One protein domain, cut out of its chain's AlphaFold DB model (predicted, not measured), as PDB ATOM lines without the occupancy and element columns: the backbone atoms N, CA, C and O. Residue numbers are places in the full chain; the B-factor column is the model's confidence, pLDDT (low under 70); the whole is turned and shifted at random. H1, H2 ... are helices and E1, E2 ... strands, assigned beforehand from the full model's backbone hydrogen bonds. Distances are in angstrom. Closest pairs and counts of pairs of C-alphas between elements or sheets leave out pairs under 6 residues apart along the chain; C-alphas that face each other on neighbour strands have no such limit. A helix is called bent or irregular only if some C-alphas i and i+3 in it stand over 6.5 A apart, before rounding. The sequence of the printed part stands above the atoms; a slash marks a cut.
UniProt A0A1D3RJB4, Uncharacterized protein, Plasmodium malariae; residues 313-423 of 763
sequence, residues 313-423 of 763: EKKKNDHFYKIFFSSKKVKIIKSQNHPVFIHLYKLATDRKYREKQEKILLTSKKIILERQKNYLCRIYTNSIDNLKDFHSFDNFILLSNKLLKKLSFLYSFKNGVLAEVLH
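What this domain is: This is residues 313 to 423 of the 763 residues of an uncharacterized protein of Plasmodium malariae (UniProt A0A1D3RJB4). A strongly twisted sheet of four strands makes the core, with H3 and H7 side by side over one face and H5 over the other. H4 lies by the edge strand E1, while H2 grazes the sheet and comes near the other edge strand, E3; H1 lies beyond H2, off the sheet. The printed part has 111 residues with seven named helices and four named strands, in the order H1 H2 H3 H4 E1 H5 E2 H6 E3 H7 E4, and its class is mixed, helices and strands. The sheet runs E1, E4, E2, E3 and is mixed: E4 is antiparallel to both its neighbours, and E2 and E3 are parallel. The whole is compact and rounded, with a radius of gyration of the C-alphas of 13.3 A and spans of 32 by 31 by 30 A.

Where its parts are: Start at C-alpha 313, at (189.442, 73.844, 155.096), where H1, residues 313 to 317, begins. H2 follows at residues 319 to 325, 10.1 A long. After the long link, find C-alpha 339 at (187.110, 93.967, 145.907); from there H3 runs to residue 348, 14.0 A in all. Next come H4, residues 351 to 357, 9.9 A; strand E1, residues 359 to 362, 10.0 A; and H5, residues 365 to 370, 8.6 A. Strand E2, residues 376 to 381, spans 14.1 A. H6, residues 384 to 389, 10.5 A, is irregular, with C-alphas 386 and 389 7.2 A apart. Strand E3 is residues 396 to 398, 6.9 A, and H7 is residues 401 to 408, 10.4 A. The last, E4, residues 417 to 422, is 16.8 A long and ends at C-alpha 422, at (174.205, 85.658, 157.542).

How they stand to each other: Begin with the sheet, which is only just strongly twisted, its C-alphas lying up to 4.1 A off the best plane. Between E1 and E4, look for N 360 and O 421, 3.0 A apart and within hydrogen-bond range. Between E4 and E2, N 377 and O 420 are 2.8 A apart; between E2 and E3, N 397 and O 379 are 3.0 A apart. E1, H5, E2 form a split strand-helix-strand unit, two strands running the same way with E4 between them, and its crossover is right-handed. E2, H6, E3 form a strand-helix-strand unit of parallel neighbours, also with a right-handed crossover. H7 lies over E4 and E2 at a height over the sheet of 9.3 A. On the same face, H3 runs across the strands at a height of 8.9 A. H3 and H7 touch, closest at the C-alphas of Tyr 345 and Leu 407, 6.0 A, at a tilt of 36 degrees, only just steep. On the opposite face, H5 runs along E4, at 25 degrees on the local plane; their closest C-alphas are Lys 365 and Val 417, 5.6 A. H6 only grazes the sheet with residues 384 to 387. H3 and H4 touch only at the corner, closest at the C-alphas of Leu 347 and Arg 354, 5.4 A. In H2, H3, H4, H5 and H7 every O i to N i+4 pair is within hydrogen-bond range; H1 has 0 of 1 and H6 0 of 2, beside 2 of 2 and 2 of 3 O i to N i+3 pairs.

The domain as a whole: The two C-alphas farthest apart are those of Glu 313 and Tyr 411, 38.7 A. The printed part has no cut. The link from H2 to H3, 13 residues, is long. Mean pLDDT of the printed part is 84.2; among the residues under 70 are 313 to 317 and 323 to 328.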
ATOM      1  N   GLU A 313     189.486  74.010 156.555       49.62
ATOM      2  CA  GLU A 313     189.442  73.844 155.096       49.62
ATOM      3  C   GLU A 313     188.469  74.832 154.426       49.62
ATOM      4  O   GLU A 313     188.676  75.236 153.285       49.62
ATOM      5  N   LYS A 314     187.487  75.334 155.190       53.06
ATOM      6  CA  LYS A 314     186.628  76.466 154.816       53.06
ATOM      7  C   LYS A 314     187.424  77.751 154.530       53.06
ATOM      8  O   LYS A 314     187.214  78.348 153.478       53.06
ATOM      9  N   LYS A 315     188.369  78.155 155.394       60.53
ATOM     10  CA  LYS A 315     189.215  79.350 155.173       60.53
ATOM     11  C   LYS A 315     190.110  79.207 153.943       60.53
ATOM     12  O   LYS A 315     190.278  80.165 153.199       60.53
ATOM     13  N   LYS A 316     190.632  78.001 153.679       59.28
ATOM     14  CA  LYS A 316     191.454  77.720 152.484       59.28
ATOM     15  C   LYS A 316     190.704  77.925 151.162       59.28
ATOM     16  O   LYS A 316     191.355  78.053 150.129       59.28
ATOM     17  N   ASN A 317     189.370  77.967 151.182       64.19
ATOM     18  CA  ASN A 317     188.529  78.177 150.004       64.19
ATOM     19  C   ASN A 317     187.884  79.571 149.928       64.19
ATOM     20  O   ASN A 317     187.381  79.922 148.863       64.19
ATOM     21  N   ASP A 318     187.943  80.381 150.988       75.44
ATOM     22  CA  ASP A 318     187.443  81.762 150.979       75.44
ATOM     23  C   ASP A 318     188.289  82.644 150.041       75.44
ATOM     24  O   ASP A 318     189.500  82.795 150.211       75.44
ATOM     25  N   HIS A 319     187.639  83.227 149.033       77.25
ATOM     26  CA  HIS A 319     188.262  84.089 148.031       77.25
ATOM     27  C   HIS A 319     188.901  85.340 148.654       77.25
ATOM     28  O   HIS A 319     190.026  85.688 148.298       77.25
ATOM     29  N   PHE A 320     188.251  85.967 149.640       77.62
ATOM     30  CA  PHE A 320     188.808  87.145 150.310       77.62
ATOM     31  C   PHE A 320     189.965  86.775 151.242       77.62
ATOM     32  O   PHE A 320     190.943  87.516 151.317       77.62
ATOM     33  N   TYR A 321     189.910  85.601 151.880       75.19
ATOM     34  CA  TYR A 321     191.037  85.071 152.656       75.19
ATOM     35  C   TYR A 321     192.250  84.797 151.752       75.19
ATOM     36  O   TYR A 321     193.367  85.177 152.099       75.19
ATOM     37  N   LYS A 322     192.040  84.215 150.559       74.06
ATOM     38  CA  LYS A 322     193.102  84.029 149.552       74.06
ATOM     39  C   LYS A 322     193.716  85.352 149.104       74.06
ATOM     40  O   LYS A 322     194.935  85.443 149.073       74.06
ATOM     41  N   ILE A 323     192.903  86.363 148.782       69.81
ATOM     42  CA  ILE A 323     193.402  87.691 148.383       69.81
ATOM     43  C   ILE A 323     194.245  88.295 149.513       69.81
ATOM     44  O   ILE A 323     195.425  88.580 149.314       69.81
ATOM     45  N   PHE A 324     193.675  88.420 150.713       66.06
ATOM     46  CA  PHE A 324     194.290  89.143 151.828       66.06
ATOM     47  C   PHE A 324     195.566  88.458 152.354       66.06
ATOM     48  O   PHE A 324     196.604  89.102 152.511       66.06
ATOM     49  N   PHE A 325     195.527  87.135 152.551       68.56
ATOM     50  CA  PHE A 325     196.653  86.354 153.081       68.56
ATOM     51  C   PHE A 325     197.600  85.795 151.998       68.56
ATOM     52  O   PHE A 325     198.503  85.025 152.317       68.56
ATOM     53  N   SER A 326     197.450  86.195 150.726       66.88
ATOM     54  CA  SER A 326     198.450  85.902 149.679       66.88
ATOM     55  C   SER A 326     199.788  86.614 149.916       66.88
ATOM     56  O   SER A 326     200.836  86.140 149.472       66.88
ATOM     57  N   SER A 327     199.765  87.756 150.609       63.16
ATOM     58  CA  SER A 327     200.932  88.616 150.803       63.16
ATOM     59  C   SER A 327     201.625  88.380 152.155       63.16
ATOM     60  O   SER A 327     200.991  88.077 153.161       63.16
ATOM     61  N   LYS A 328     202.961  88.515 152.185       63.97
ATOM     62  CA  LYS A 328     203.808  88.179 153.353       63.97
ATOM     63  C   LYS A 328     203.687  89.142 154.548       63.97
ATOM     64  O   LYS A 328     204.258  88.858 155.598       63.97
ATOM     65  N   LYS A 329     202.997  90.273 154.393       71.31
ATOM     66  CA  LYS A 329     202.682  91.239 155.457       71.31
ATOM     67  C   LYS A 329     201.164  91.391 155.512       71.31
ATOM     68  O   LYS A 329     200.536  91.450 154.460       71.31
ATOM     69  N   VAL A 330     200.578  91.504 156.703       66.62
ATOM     70  CA  VAL A 330     199.162  91.883 156.826       66.62
ATOM     71  C   VAL A 330     199.023  93.326 156.338       66.62
ATOM     72  O   VAL A 330     199.559  94.234 156.967       66.62
ATOM     73  N   LYS A 331     198.357  93.530 155.198       83.69
ATOM     74  CA  LYS A 331     198.078  94.866 154.657       83.69
ATOM     75  C   LYS A 331     196.782  95.416 155.249       83.69
ATOM     76  O   LYS A 331     195.801  94.685 155.359       83.69
ATOM     77  N   ILE A 332     196.758  96.706 155.564       89.38
ATOM     78  CA  ILE A 332     195.508  97.457 155.714       89.38
ATOM     79  C   ILE A 332     195.041  97.823 154.299       89.38
ATOM     80  O   ILE A 332     195.853  98.214 153.461       89.38
ATOM     81  N   ILE A 333     193.754  97.661 154.003       92.31
ATOM     82  CA  ILE A 333     193.184  98.096 152.721       92.31
ATOM     83  C   ILE A 333     192.869  99.602 152.823       92.31
ATOM     84  O   ILE A 333     191.953  99.957 153.565       92.31
ATOM     85  N   LYS A 334     193.625 100.461 152.110       92.88
ATOM     86  CA  LYS A 334     193.328 101.906 151.928       92.88
ATOM     87  C   LYS A 334     192.299 102.156 150.798       92.88
ATOM     88  O   LYS A 334     191.337 102.867 151.032       92.88
ATOM     89  N   SER A 335     192.464 101.543 149.616       93.06
ATOM     90  CA  SER A 335     191.724 101.905 148.382       93.06
ATOM     91  C   SER A 335     190.257 101.437 148.305       93.06
ATOM     92  O   SER A 335     189.946 100.275 148.602       93.06
ATOM     93  N   GLN A 336     189.389 102.319 147.789       92.75
ATOM     94  CA  GLN A 336     187.973 102.068 147.471       92.75
ATOM     95  C   GLN A 336     187.802 100.961 146.404       92.75
ATOM     96  O   GLN A 336     186.944 100.086 146.528       92.75
ATOM     97  N   ASN A 337     188.690 100.908 145.405       92.69
ATOM     98  CA  ASN A 337     188.635  99.944 144.297       92.69
ATOM     99  C   ASN A 337     188.998  98.493 144.690       92.69
ATOM    100  O   ASN A 337     188.930  97.568 143.876       92.69
ATOM    101  N   HIS A 338     189.352  98.238 145.954       92.25
ATOM    102  CA  HIS A 338     189.641  96.888 146.427       92.25
ATOM    103  C   HIS A 338     188.357  96.026 146.513       92.25
ATOM    104  O   HIS A 338     187.369  96.447 147.123       92.25
ATOM    105  N   PRO A 339     188.340  94.766 146.023       92.06
ATOM    106  CA  PRO A 339     187.110  93.967 145.907       92.06
ATOM    107  C   PRO A 339     186.403  93.664 147.240       92.06
ATOM    108  O   PRO A 339     185.204  93.389 147.247       92.06
ATOM    109  N   VAL A 340     187.109  93.742 148.377       92.69
ATOM    110  CA  VAL A 340     186.484  93.677 149.714       92.69
ATOM    111  C   VAL A 340     185.639  94.923 150.001       92.69
ATOM    112  O   VAL A 340     184.536  94.784 150.525       92.69
ATOM    113  N   PHE A 341     186.115  96.122 149.648       94.56
ATOM    114  CA  PHE A 341     185.338  97.350 149.825       94.56
ATOM    115  C   PHE A 341     184.132  97.355 148.890       94.56
ATOM    116  O   PHE A 341     183.019  97.512 149.369       94.56
ATOM    117  N   ILE A 342     184.317  97.044 147.601       94.00
ATOM    118  CA  ILE A 342     183.214  96.949 146.625       94.00
ATOM    119  C   ILE A 342     182.124  95.963 147.097       94.00
ATOM    120  O   ILE A 342     180.931  96.230 146.944       94.00
ATOM    121  N   HIS A 343     182.508  94.835 147.708       94.81
ATOM    122  CA  HIS A 343     181.570  93.889 148.324       94.81
ATOM    123  C   HIS A 343     180.820  94.492 149.522       94.81
ATOM    124  O   HIS A 343     179.596  94.372 149.602       94.81
ATOM    125  N   LEU A 344     181.533  95.146 150.442       94.94
ATOM    126  CA  LEU A 344     180.943  95.761 151.634       94.94
ATOM    127  C   LEU A 344     180.055  96.957 151.297       94.94
ATOM    128  O   LEU A 344     178.986  97.085 151.881       94.94
ATOM    129  N   TYR A 345     180.456  97.780 150.333       94.75
ATOM    130  CA  TYR A 345     179.693  98.921 149.846       94.75
ATOM    131  C   TYR A 345     178.374  98.449 149.237       94.75
ATOM    132  O   TYR A 345     177.316  98.934 149.619       94.75
ATOM    133  N   LYS A 346     178.397  97.386 148.419       94.31
ATOM    134  CA  LYS A 346     177.177  96.749 147.889       94.31
ATOM    135  C   LYS A 346     176.332  96.061 148.971       94.31
ATOM    136  O   LYS A 346     175.115  96.025 148.839       94.31
ATOM    137  N   LEU A 347     176.921  95.566 150.068       93.81
ATOM    138  CA  LEU A 347     176.157  95.154 151.261       93.81
ATOM    139  C   LEU A 347     175.593  96.345 152.054       93.81
ATOM    140  O   LEU A 347     174.595  96.169 152.757       93.81
ATOM    141  N   ALA A 348     176.185  97.537 151.948       92.25
ATOM    142  CA  ALA A 348     175.740  98.752 152.624       92.25
ATOM    143  C   ALA A 348     174.608  99.456 151.855       92.25
ATOM    144  O   ALA A 348     173.574  99.755 152.449       92.25
ATOM    145  N   THR A 349     174.722  99.604 150.531       90.06
ATOM    146  CA  THR A 349     173.755 100.310 149.666       90.06
ATOM    147  C   THR A 349     172.660  99.398 149.094       90.06
ATOM    148  O   THR A 349     171.485  99.585 149.414       90.06
ATOM    149  N   ASP A 350     172.997  98.361 148.319       89.44
ATOM    150  CA  ASP A 350     172.029  97.606 147.503       89.44
ATOM    151  C   ASP A 350     171.243  96.513 148.269       89.44
ATOM    152  O   ASP A 350     171.764  95.456 148.643       89.44
ATOM    153  N   ARG A 351     169.924  96.725 148.406       88.94
ATOM    154  CA  ARG A 351     168.961  95.748 148.955       88.94
ATOM    155  C   ARG A 351     168.938  94.437 148.160       88.94
ATOM    156  O   ARG A 351     168.879  93.371 148.767       88.94
ATOM    157  N   LYS A 352     169.015  94.479 146.825       89.94
ATOM    158  CA  LYS A 352     169.003  93.271 145.974       89.94
ATOM    159  C   LYS A 352     170.284  92.461 146.157       89.94
ATOM    160  O   LYS A 352     170.233  91.232 146.135       89.94
ATOM    161  N   TYR A 353     171.424  93.123 146.357       93.88
ATOM    162  CA  TYR A 353     172.685  92.457 146.679       93.88
ATOM    163  C   TYR A 353     172.642  91.814 148.068       93.88
ATOM    164  O   TYR A 353     172.964  90.630 148.179       93.88
ATOM    165  N   ARG A 354     172.162  92.533 149.096       93.62
ATOM    166  CA  ARG A 354     171.891  91.982 150.442       93.62
ATOM    167  C   ARG A 354     171.028  90.716 150.379       93.62
ATOM    168  O   ARG A 354     171.459  89.662 150.855       93.62
ATOM    169  N   GLU A 355     169.868  90.797 149.723       90.69
ATOM    170  CA  GLU A 355     168.938  89.674 149.524       90.69
ATOM    171  C   GLU A 355     169.610  88.500 148.780       90.69
ATOM    172  O   GLU A 355     169.575  87.367 149.258       90.69
ATOM    173  N   LYS A 356     170.299  88.756 147.656       93.25
ATOM    174  CA  LYS A 356     171.001  87.730 146.851       93.25
ATOM    175  C   LYS A 356     172.185  87.078 147.577       93.25
ATOM    176  O   LYS A 356     172.610  85.988 147.193       93.25
ATOM    177  N   GLN A 357     172.780  87.749 148.558       93.19
ATOM    178  CA  GLN A 357     173.909  87.229 149.333       93.19
ATOM    179  C   GLN A 357     173.495  86.547 150.643       93.19
ATOM    180  O   GLN A 357     174.372  85.989 151.301       93.19
ATOM    181  N   GLU A 358     172.210  86.597 151.022       93.44
ATOM    182  CA  GLU A 358     171.705  86.214 152.353       93.44
ATOM    183  C   GLU A 358     172.529  86.847 153.496       93.44
ATOM    184  O   GLU A 358     172.859  86.197 154.492       93.44
ATOM    185  N   LYS A 359     172.926  88.120 153.333       93.56
ATOM    186  CA  LYS A 359     173.878  88.812 154.221       93.56
ATOM    187  C   LYS A 359     173.516  90.266 154.492       93.56
ATOM    188  O   LYS A 359     173.059  90.986 153.609       93.56
ATOM    189  N   ILE A 360     173.833  90.707 155.705       94.31
ATOM    190  CA  ILE A 360     173.703  92.094 156.171       94.31
ATOM    191  C   ILE A 360     175.016  92.603 156.778       94.31
ATOM    192  O   ILE A 360     175.852  91.816 157.233       94.31
ATOM    193  N   LEU A 361     175.168  93.929 156.810       94.50
ATOM    194  CA  LEU A 361     176.296  94.629 157.421       94.50
ATOM    195  C   LEU A 361     175.868  95.279 158.748       94.50
ATOM    196  O   LEU A 361     174.958  96.108 158.785       94.50
ATOM    197  N   LEU A 362     176.534  94.920 159.846       93.81
ATOM    198  CA  LEU A 362     176.324  95.517 161.166       93.81
ATOM    199  C   LEU A 362     177.364  96.614 161.432       93.81
ATOM    200  O   LEU A 362     178.560  96.340 161.392       93.81
ATOM    201  N   THR A 363     176.915  97.830 161.770       92.31
ATOM    202  CA  THR A 363     177.779  99.020 161.971       92.31
ATOM    203  C   THR A 363     177.997  99.415 163.437       92.31
ATOM    204  O   THR A 363     178.476 100.508 163.736       92.31
ATOM    205  N   SER A 364     177.597  98.575 164.395       90.06
ATOM    206  CA  SER A 364     177.636  98.905 165.825       90.06
ATOM    207  C   SER A 364     178.291  97.791 166.625       90.06
ATOM    208  O   SER A 364     177.697  96.725 166.787       90.06
ATOM    209  N   LYS A 365     179.476  98.061 167.191       89.94
ATOM    210  CA  LYS A 365     180.235  97.122 168.037       89.94
ATOM    211  C   LYS A 365     179.370  96.475 169.125       89.94
ATOM    212  O   LYS A 365     179.474  95.272 169.333       89.94
ATOM    213  N   LYS A 366     178.452  97.233 169.740       90.00
ATOM    214  CA  LYS A 366     177.479  96.694 170.702       90.00
ATOM    215  C   LYS A 366     176.602  95.596 170.079       90.00
ATOM    216  O   LYS A 366     176.521  94.510 170.639       90.00
ATOM    217  N   ILE A 367     175.972  95.872 168.932       91.00
ATOM    218  CA  ILE A 367     175.092  94.906 168.256       91.00
ATOM    219  C   ILE A 367     175.909  93.686 167.811       91.00
ATOM    220  O   ILE A 367     175.443  92.568 167.968       91.00
ATOM    221  N   ILE A 368     177.136  93.864 167.308       91.88
ATOM    222  CA  ILE A 368     177.984  92.736 166.878       91.88
ATOM    223  C   ILE A 368     178.348  91.835 168.073       91.88
ATOM    224  O   ILE A 368     178.275  90.616 167.946       91.88
ATOM    225  N   LEU A 369     178.674  92.412 169.237       89.19
ATOM    226  CA  LEU A 369     178.930  91.662 170.476       89.19
ATOM    227  C   LEU A 369     177.677  90.912 170.959       89.19
ATOM    228  O   LEU A 369     177.738  89.707 171.193       89.19
ATOM    229  N   GLU A 370     176.520  91.581 171.026       87.38
ATOM    230  CA  GLU A 370     175.230  90.942 171.350       87.38
ATOM    231  C   GLU A 370     174.862  89.839 170.338       87.38
ATOM    232  O   GLU A 370     174.204  88.858 170.687       87.38
ATOM    233  N   ARG A 371     175.331  89.954 169.089       84.12
ATOM    234  CA  ARG A 371     175.125  88.970 168.021       84.12
ATOM    235  C   ARG A 371     176.234  87.922 167.902       84.12
ATOM    236  O   ARG A 371     176.073  87.062 167.045       84.12
ATOM    237  N   GLN A 372     177.277  87.895 168.739       81.56
ATOM    238  CA  GLN A 372     178.421  86.981 168.551       81.56
ATOM    239  C   GLN A 372     178.064  85.479 168.675       81.56
ATOM    240  O   GLN A 372     178.776  84.646 168.120       81.56
ATOM    241  N   LYS A 373     176.947  85.112 169.337       71.69
ATOM    242  CA  LYS A 373     176.383  83.738 169.294       71.69
ATOM    243  C   LYS A 373     175.928  83.329 167.872       71.69
ATOM    244  O   LYS A 373     175.892  82.144 167.562       71.69
ATOM    245  N   ASN A 374     175.549  84.291 167.025       65.56
ATOM    246  CA  ASN A 374     175.058  84.065 165.662       65.56
ATOM    247  C   ASN A 374     176.223  83.945 164.668       65.56
ATOM    248  O   ASN A 374     177.361  84.300 164.966       65.56
ATOM    249  N   TYR A 375     175.924  83.491 163.448       71.00
ATOM    250  CA  TYR A 375     176.907  83.259 162.386       71.00
ATOM    251  C   TYR A 375     177.489  84.563 161.797       71.00
ATOM    252  O   TYR A 375     177.151  84.967 160.681       71.00
ATOM    253  N   LEU A 376     178.390  85.213 162.545       86.88
ATOM    254  CA  LEU A 376     179.290  86.246 162.026       86.88
ATOM    255  C   LEU A 376     180.198  85.617 160.950       86.88
ATOM    256  O   LEU A 376     180.950  84.685 161.232       86.88
ATOM    257  N   CYS A 377     180.145  86.121 159.717       88.50
ATOM    258  CA  CYS A 377     180.970  85.642 158.604       88.50
ATOM    259  C   CYS A 377     182.419  86.128 158.729       88.50
ATOM    260  O   CYS A 377     183.372  85.353 158.582       88.50
ATOM    261  N   ARG A 378     182.560  87.443 158.943       90.81
ATOM    262  CA  ARG A 378     183.826  88.179 158.939       90.81
ATOM    263  C   ARG A 378     183.666  89.505 159.687       90.81
ATOM    264  O   ARG A 378     182.613  90.140 159.600       90.81
ATOM    265  N   ILE A 379     184.711  89.911 160.402       92.75
ATOM    266  CA  ILE A 379     184.802  91.206 161.094       92.75
ATOM    267  C   ILE A 379     185.762  92.129 160.328       92.75
ATOM    268  O   ILE A 379     186.760  91.667 159.776       92.75
ATOM    269  N   TYR A 380     185.479  93.432 160.306       93.75
ATOM    270  CA  TYR A 380     186.314  94.445 159.658       93.75
ATOM    271  C   TYR A 380     186.563  95.612 160.616       93.75
ATOM    272  O   TYR A 380     185.639  96.067 161.292       93.75
ATOM    273  N   THR A 381     187.805  96.081 160.708       93.69
ATOM    274  CA  THR A 381     188.210  97.161 161.627       93.69
ATOM    275  C   THR A 381     189.555  97.766 161.209       93.69
ATOM    276  O   THR A 381     190.249  97.180 160.382       93.69
ATOM    277  N   ASN A 382     189.937  98.913 161.775       91.62
ATOM    278  CA  ASN A 382     191.243  99.542 161.550       91.62
ATOM    279  C   ASN A 382     192.361  98.900 162.388       91.62
ATOM    280  O   ASN A 382     193.503  98.840 161.943       91.62
ATOM    281  N   SER A 383     192.045  98.380 163.580       89.19
ATOM    282  CA  SER A 383     193.037  97.811 164.496       89.19
ATOM    283  C   SER A 383     192.569  96.526 165.175       89.19
ATOM    284  O   SER A 383     191.431  96.415 165.636       89.19
ATOM    285  N   ILE A 384     193.500  95.575 165.316       87.12
ATOM    286  CA  ILE A 384     193.330  94.328 166.081       87.12
ATOM    287  C   ILE A 384     192.926  94.628 167.535       87.12
ATOM    288  O   ILE A 384     192.188  93.857 168.148       87.12
ATOM    289  N   ASP A 385     193.321  95.785 168.070       87.81
ATOM    290  CA  ASP A 385     192.980  96.212 169.426       87.81
ATOM    291  C   ASP A 385     191.473  96.369 169.665       87.81
ATOM    292  O   ASP A 385     190.999  96.100 170.772       87.81
ATOM    293  N   ASN A 386     190.695  96.706 168.636       88.44
ATOM    294  CA  ASN A 386     189.239  96.807 168.755       88.44
ATOM    295  C   ASN A 386     188.562  95.446 168.955       88.44
ATOM    296  O   ASN A 386     187.406  95.399 169.392       88.44
ATOM    297  N   LEU A 387     189.269  94.354 168.646       88.25
ATOM    298  CA  LEU A 387     188.771  92.983 168.706       88.25
ATOM    299  C   LEU A 387     188.918  92.356 170.108       88.25
ATOM    300  O   LEU A 387     188.318  91.319 170.368       88.25
ATOM    301  N   LYS A 388     189.635  93.007 171.041       87.50
ATOM    302  CA  LYS A 388     189.890  92.522 172.419       87.50
ATOM    303  C   LYS A 388     188.632  92.136 173.216       87.50
ATOM    304  O   LYS A 388     188.727  91.301 174.110       87.50
ATOM    305  N   ASP A 389     187.478  92.721 172.892       85.62
ATOM    306  CA  ASP A 389     186.205  92.482 173.591       85.62
ATOM    307  C   ASP A 389     185.416  91.266 173.062       85.62
ATOM    308  O   ASP A 389     184.405  90.889 173.652       85.62
ATOM    309  N   PHE A 390     185.833  90.663 171.944       85.94
ATOM    310  CA  PHE A 390     185.131  89.549 171.300       85.94
ATOM    311  C   PHE A 390     185.722  88.205 171.749       85.94
ATOM    312  O   PHE A 390     186.937  88.036 171.810       85.94
ATOM    313  N   HIS A 391     184.881  87.204 172.019       78.56
ATOM    314  CA  HIS A 391     185.354  85.927 172.582       78.56
ATOM    315  C   HIS A 391     186.131  85.031 171.598       78.56
ATOM    316  O   HIS A 391     186.867  84.148 172.031       78.56
ATOM    317  N   SER A 392     185.945  85.222 170.288       66.88
ATOM    318  CA  SER A 392     186.623  84.489 169.210       66.88
ATOM    319  C   SER A 392     186.316  85.152 167.862       66.88
ATOM    320  O   SER A 392     185.165  85.469 167.561       66.88
ATOM    321  N   PHE A 393     187.347  85.396 167.049       68.19
ATOM    322  CA  PHE A 393     187.239  86.136 165.783       68.19
ATOM    323  C   PHE A 393     188.284  85.643 164.774       68.19
ATOM    324  O   PHE A 393     189.227  86.326 164.392       68.19
ATOM    325  N   ASP A 394     188.088  84.408 164.324       67.50
ATOM    326  CA  ASP A 394     189.023  83.686 163.454       67.50
ATOM    327  C   ASP A 394     189.133  84.257 162.022       67.50
ATOM    328  O   ASP A 394     190.070  83.921 161.293       67.50
ATOM    329  N   ASN A 395     188.179  85.103 161.621       84.19
ATOM    330  CA  ASN A 395     188.080  85.747 160.312       84.19
ATOM    331  C   ASN A 395     187.925  87.269 160.492       84.19
ATOM    332  O   ASN A 395     186.802  87.768 160.610       84.19
ATOM    333  N   PHE A 396     189.033  88.012 160.473       90.12
ATOM    334  CA  PHE A 396     189.013  89.474 160.391       90.12
ATOM    335  C   PHE A 396     189.834  89.984 159.198       90.12
ATOM    336  O   PHE A 396     190.744  89.302 158.729       90.12
ATOM    337  N   ILE A 397     189.495  91.178 158.709       91.56
ATOM    338  CA  ILE A 397     190.238  91.932 157.689       91.56
ATOM    339  C   ILE A 397     190.462  93.361 158.201       91.56
ATOM    340  O   ILE A 397     189.596  93.918 158.879       91.56
ATOM    341  N   LEU A 398     191.617  93.950 157.874       92.31
ATOM    342  CA  LEU A 398     191.937  95.334 158.228       92.31
ATOM    343  C   LEU A 398     191.602  96.298 157.079       92.31
ATOM    344  O   LEU A 398     192.031  96.086 155.944       92.31
ATOM    345  N   LEU A 399     190.844  97.351 157.391       93.12
ATOM    346  CA  LEU A 399     190.430  98.433 156.484       93.12
ATOM    347  C   LEU A 399     190.873  99.786 157.065       93.12
ATOM    348  O   LEU A 399     190.929  99.918 158.288       93.12
ATOM    349  N   SER A 400     191.153 100.786 156.228       92.06
ATOM    350  CA  SER A 400     191.477 102.142 156.700       92.06
ATOM    351  C   SER A 400     190.290 102.821 157.399       92.06
ATOM    352  O   SER A 400     189.130 102.420 157.248       92.06
ATOM    353  N   ASN A 401     190.573 103.888 158.154       90.38
ATOM    354  CA  ASN A 401     189.526 104.709 158.762       90.38
ATOM    355  C   ASN A 401     188.617 105.351 157.698       90.38
ATOM    356  O   ASN A 401     187.404 105.281 157.874       90.38
ATOM    357  N   LYS A 402     189.160 105.893 156.591       89.44
ATOM    358  CA  LYS A 402     188.392 106.505 155.481       89.44
ATOM    359  C   LYS A 402     187.349 105.526 154.914       89.44
ATOM    360  O   LYS A 402     186.152 105.816 154.922       89.44
ATOM    361  N   LEU A 403     187.752 104.286 154.608       92.00
ATOM    362  CA  LEU A 403     186.820 103.241 154.153       92.00
ATOM    363  C   LEU A 403     185.781 102.845 155.217       92.00
ATOM    364  O   LEU A 403     184.617 102.607 154.890       92.00
ATOM    365  N   LEU A 404     186.168 102.764 156.494       91.81
ATOM    366  CA  LEU A 404     185.240 102.439 157.584       91.81
ATOM    367  C   LEU A 404     184.234 103.575 157.849       91.81
ATOM    368  O   LEU A 404     183.067 103.264 158.103       91.81
ATOM    369  N   LYS A 405     184.639 104.855 157.741       89.94
ATOM    370  CA  LYS A 405     183.741 106.033 157.724       89.94
ATOM    371  C   LYS A 405     182.677 105.812 156.626       89.94
ATOM    372  O   LYS A 405     181.505 105.611 156.968       89.94
ATOM    373  N   LYS A 406     183.102 105.718 155.350       89.31
ATOM    374  CA  LYS A 406     182.250 105.613 154.135       89.31
ATOM    375  C   LYS A 406     181.279 104.410 154.217       89.31
ATOM    376  O   LYS A 406     180.078 104.578 154.030       89.31
ATOM    377  N   LEU A 407     181.737 103.223 154.649       90.56
ATOM    378  CA  LEU A 407     180.894 102.014 154.820       90.56
ATOM    379  C   LEU A 407     179.919 102.037 156.007       90.56
ATOM    380  O   LEU A 407     178.945 101.280 156.026       90.56
ATOM    381  N   SER A 408     180.201 102.824 157.045       85.00
ATOM    382  CA  SER A 408     179.332 102.903 158.224       85.00
ATOM    383  C   SER A 408     178.167 103.879 158.052       85.00
ATOM    384  O   SER A 408     177.196 103.788 158.812       85.00
ATOM    385  N   PHE A 409     178.282 104.783 157.069       81.88
ATOM    386  CA  PHE A 409     177.473 105.989 156.880       81.88
ATOM    387  C   PHE A 409     177.458 106.912 158.117       81.88
ATOM    388  O   PHE A 409     176.423 107.458 158.498       81.88
ATOM    389  N   LEU A 410     178.591 107.060 158.812       75.81
ATOM    390  CA  LEU A 410     178.689 107.881 160.023       75.81
ATOM    391  C   LEU A 410     179.875 108.835 159.950       75.81
ATOM    392  O   LEU A 410     181.025 108.402 159.937       75.81
ATOM    393  N   TYR A 411     179.577 110.125 160.085       66.69
ATOM    394  CA  TYR A 411     180.567 111.186 160.291       66.69
ATOM    395  C   TYR A 411     181.502 110.904 161.489       66.69
ATOM    396  O   TYR A 411     182.674 111.261 161.491       66.69
ATOM    397  N   SER A 412     181.012 110.190 162.513       60.56
ATOM    398  CA  SER A 412     181.807 109.739 163.664       60.56
ATOM    399  C   SER A 412     181.824 108.210 163.801       60.56
ATOM    400  O   SER A 412     181.008 107.610 164.506       60.56
ATOM    401  N   PHE A 413     182.814 107.572 163.165       73.38
ATOM    402  CA  PHE A 413     183.094 106.132 163.296       73.38
ATOM    403  C   PHE A 413     184.525 105.813 163.775       73.38
ATOM    404  O   PHE A 413     185.107 104.791 163.406       73.38
ATOM    405  N   LYS A 414     185.098 106.680 164.628       62.09
ATOM    406  CA  LYS A 414     186.433 106.470 165.223       62.09
ATOM    407  C   LYS A 414     186.497 105.106 165.940       62.09
ATOM    408  O   LYS A 414     185.628 104.788 166.752       62.09
ATOM    409  N   ASN A 415     187.529 104.313 165.631       62.88
ATOM    410  CA  ASN A 415     187.757 102.946 166.138       62.88
ATOM    411  C   ASN A 415     186.590 101.970 165.885       62.88
ATOM    412  O   ASN A 415     186.211 101.148 166.726       62.88
ATOM    413  N   GLY A 416     186.010 102.084 164.690       75.31
ATOM    414  CA  GLY A 416     184.892 101.282 164.228       75.31
ATOM    415  C   GLY A 416     185.179  99.781 164.098       75.31
ATOM    416  O   GLY A 416     186.272  99.337 163.738       75.31
ATOM    417  N   VAL A 417     184.134  98.989 164.340       90.31
ATOM    418  CA  VAL A 417     184.076  97.563 164.002       90.31
ATOM    419  C   VAL A 417     182.804  97.326 163.197       90.31
ATOM    420  O   VAL A 417     181.708  97.644 163.669       90.31
ATOM    421  N   LEU A 418     182.958  96.766 161.999       94.19
ATOM    422  CA  LEU A 418     181.875  96.263 161.159       94.19
ATOM    423  C   LEU A 418     181.853  94.732 161.207       94.19
ATOM    424  O   LEU A 418     182.897  94.101 161.378       94.19
ATOM    425  N   ALA A 419     180.689  94.122 160.994       93.62
ATOM    426  CA  ALA A 419     180.604  92.680 160.762       93.62
ATOM    427  C   ALA A 419     179.607  92.323 159.659       93.62
ATOM    428  O   ALA A 419     178.494  92.844 159.608       93.62
ATOM    429  N   GLU A 420     180.021  91.387 158.812       93.44
ATOM    430  CA  GLU A 420     179.184  90.689 157.839       93.44
ATOM    431  C   GLU A 420     178.515  89.503 158.542       93.44
ATOM    432  O   GLU A 420     179.201  88.699 159.181       93.44
ATOM    433  N   VAL A 421     177.190  89.379 158.439       92.00
ATOM    434  CA  VAL A 421     176.408  88.350 159.149       92.00
ATOM    435  C   VAL A 421     175.401  87.705 158.203       92.00
ATOM    436  O   VAL A 421     174.760  88.411 157.423       92.00
ATOM    437  N   LEU A 422     175.250  86.378 158.280       90.75
ATOM    438  CA  LEU A 422     174.205  85.658 157.542       90.75
ATOM    439  C   LEU A 422     172.814  86.051 158.057       90.75
ATOM    440  O   LEU A 422     172.575  86.049 159.267       90.75
ATOM    441  N   HIS A 423     171.883  86.350 157.152       89.44
ATOM    442  CA  HIS A 423     170.520  86.731 157.506       89.44
ATOM    443  C   HIS A 423     169.493  86.337 156.437       89.44
ATOM    444  O   HIS A 423     169.747  86.442 155.239       89.44
TER     445      HIS A 423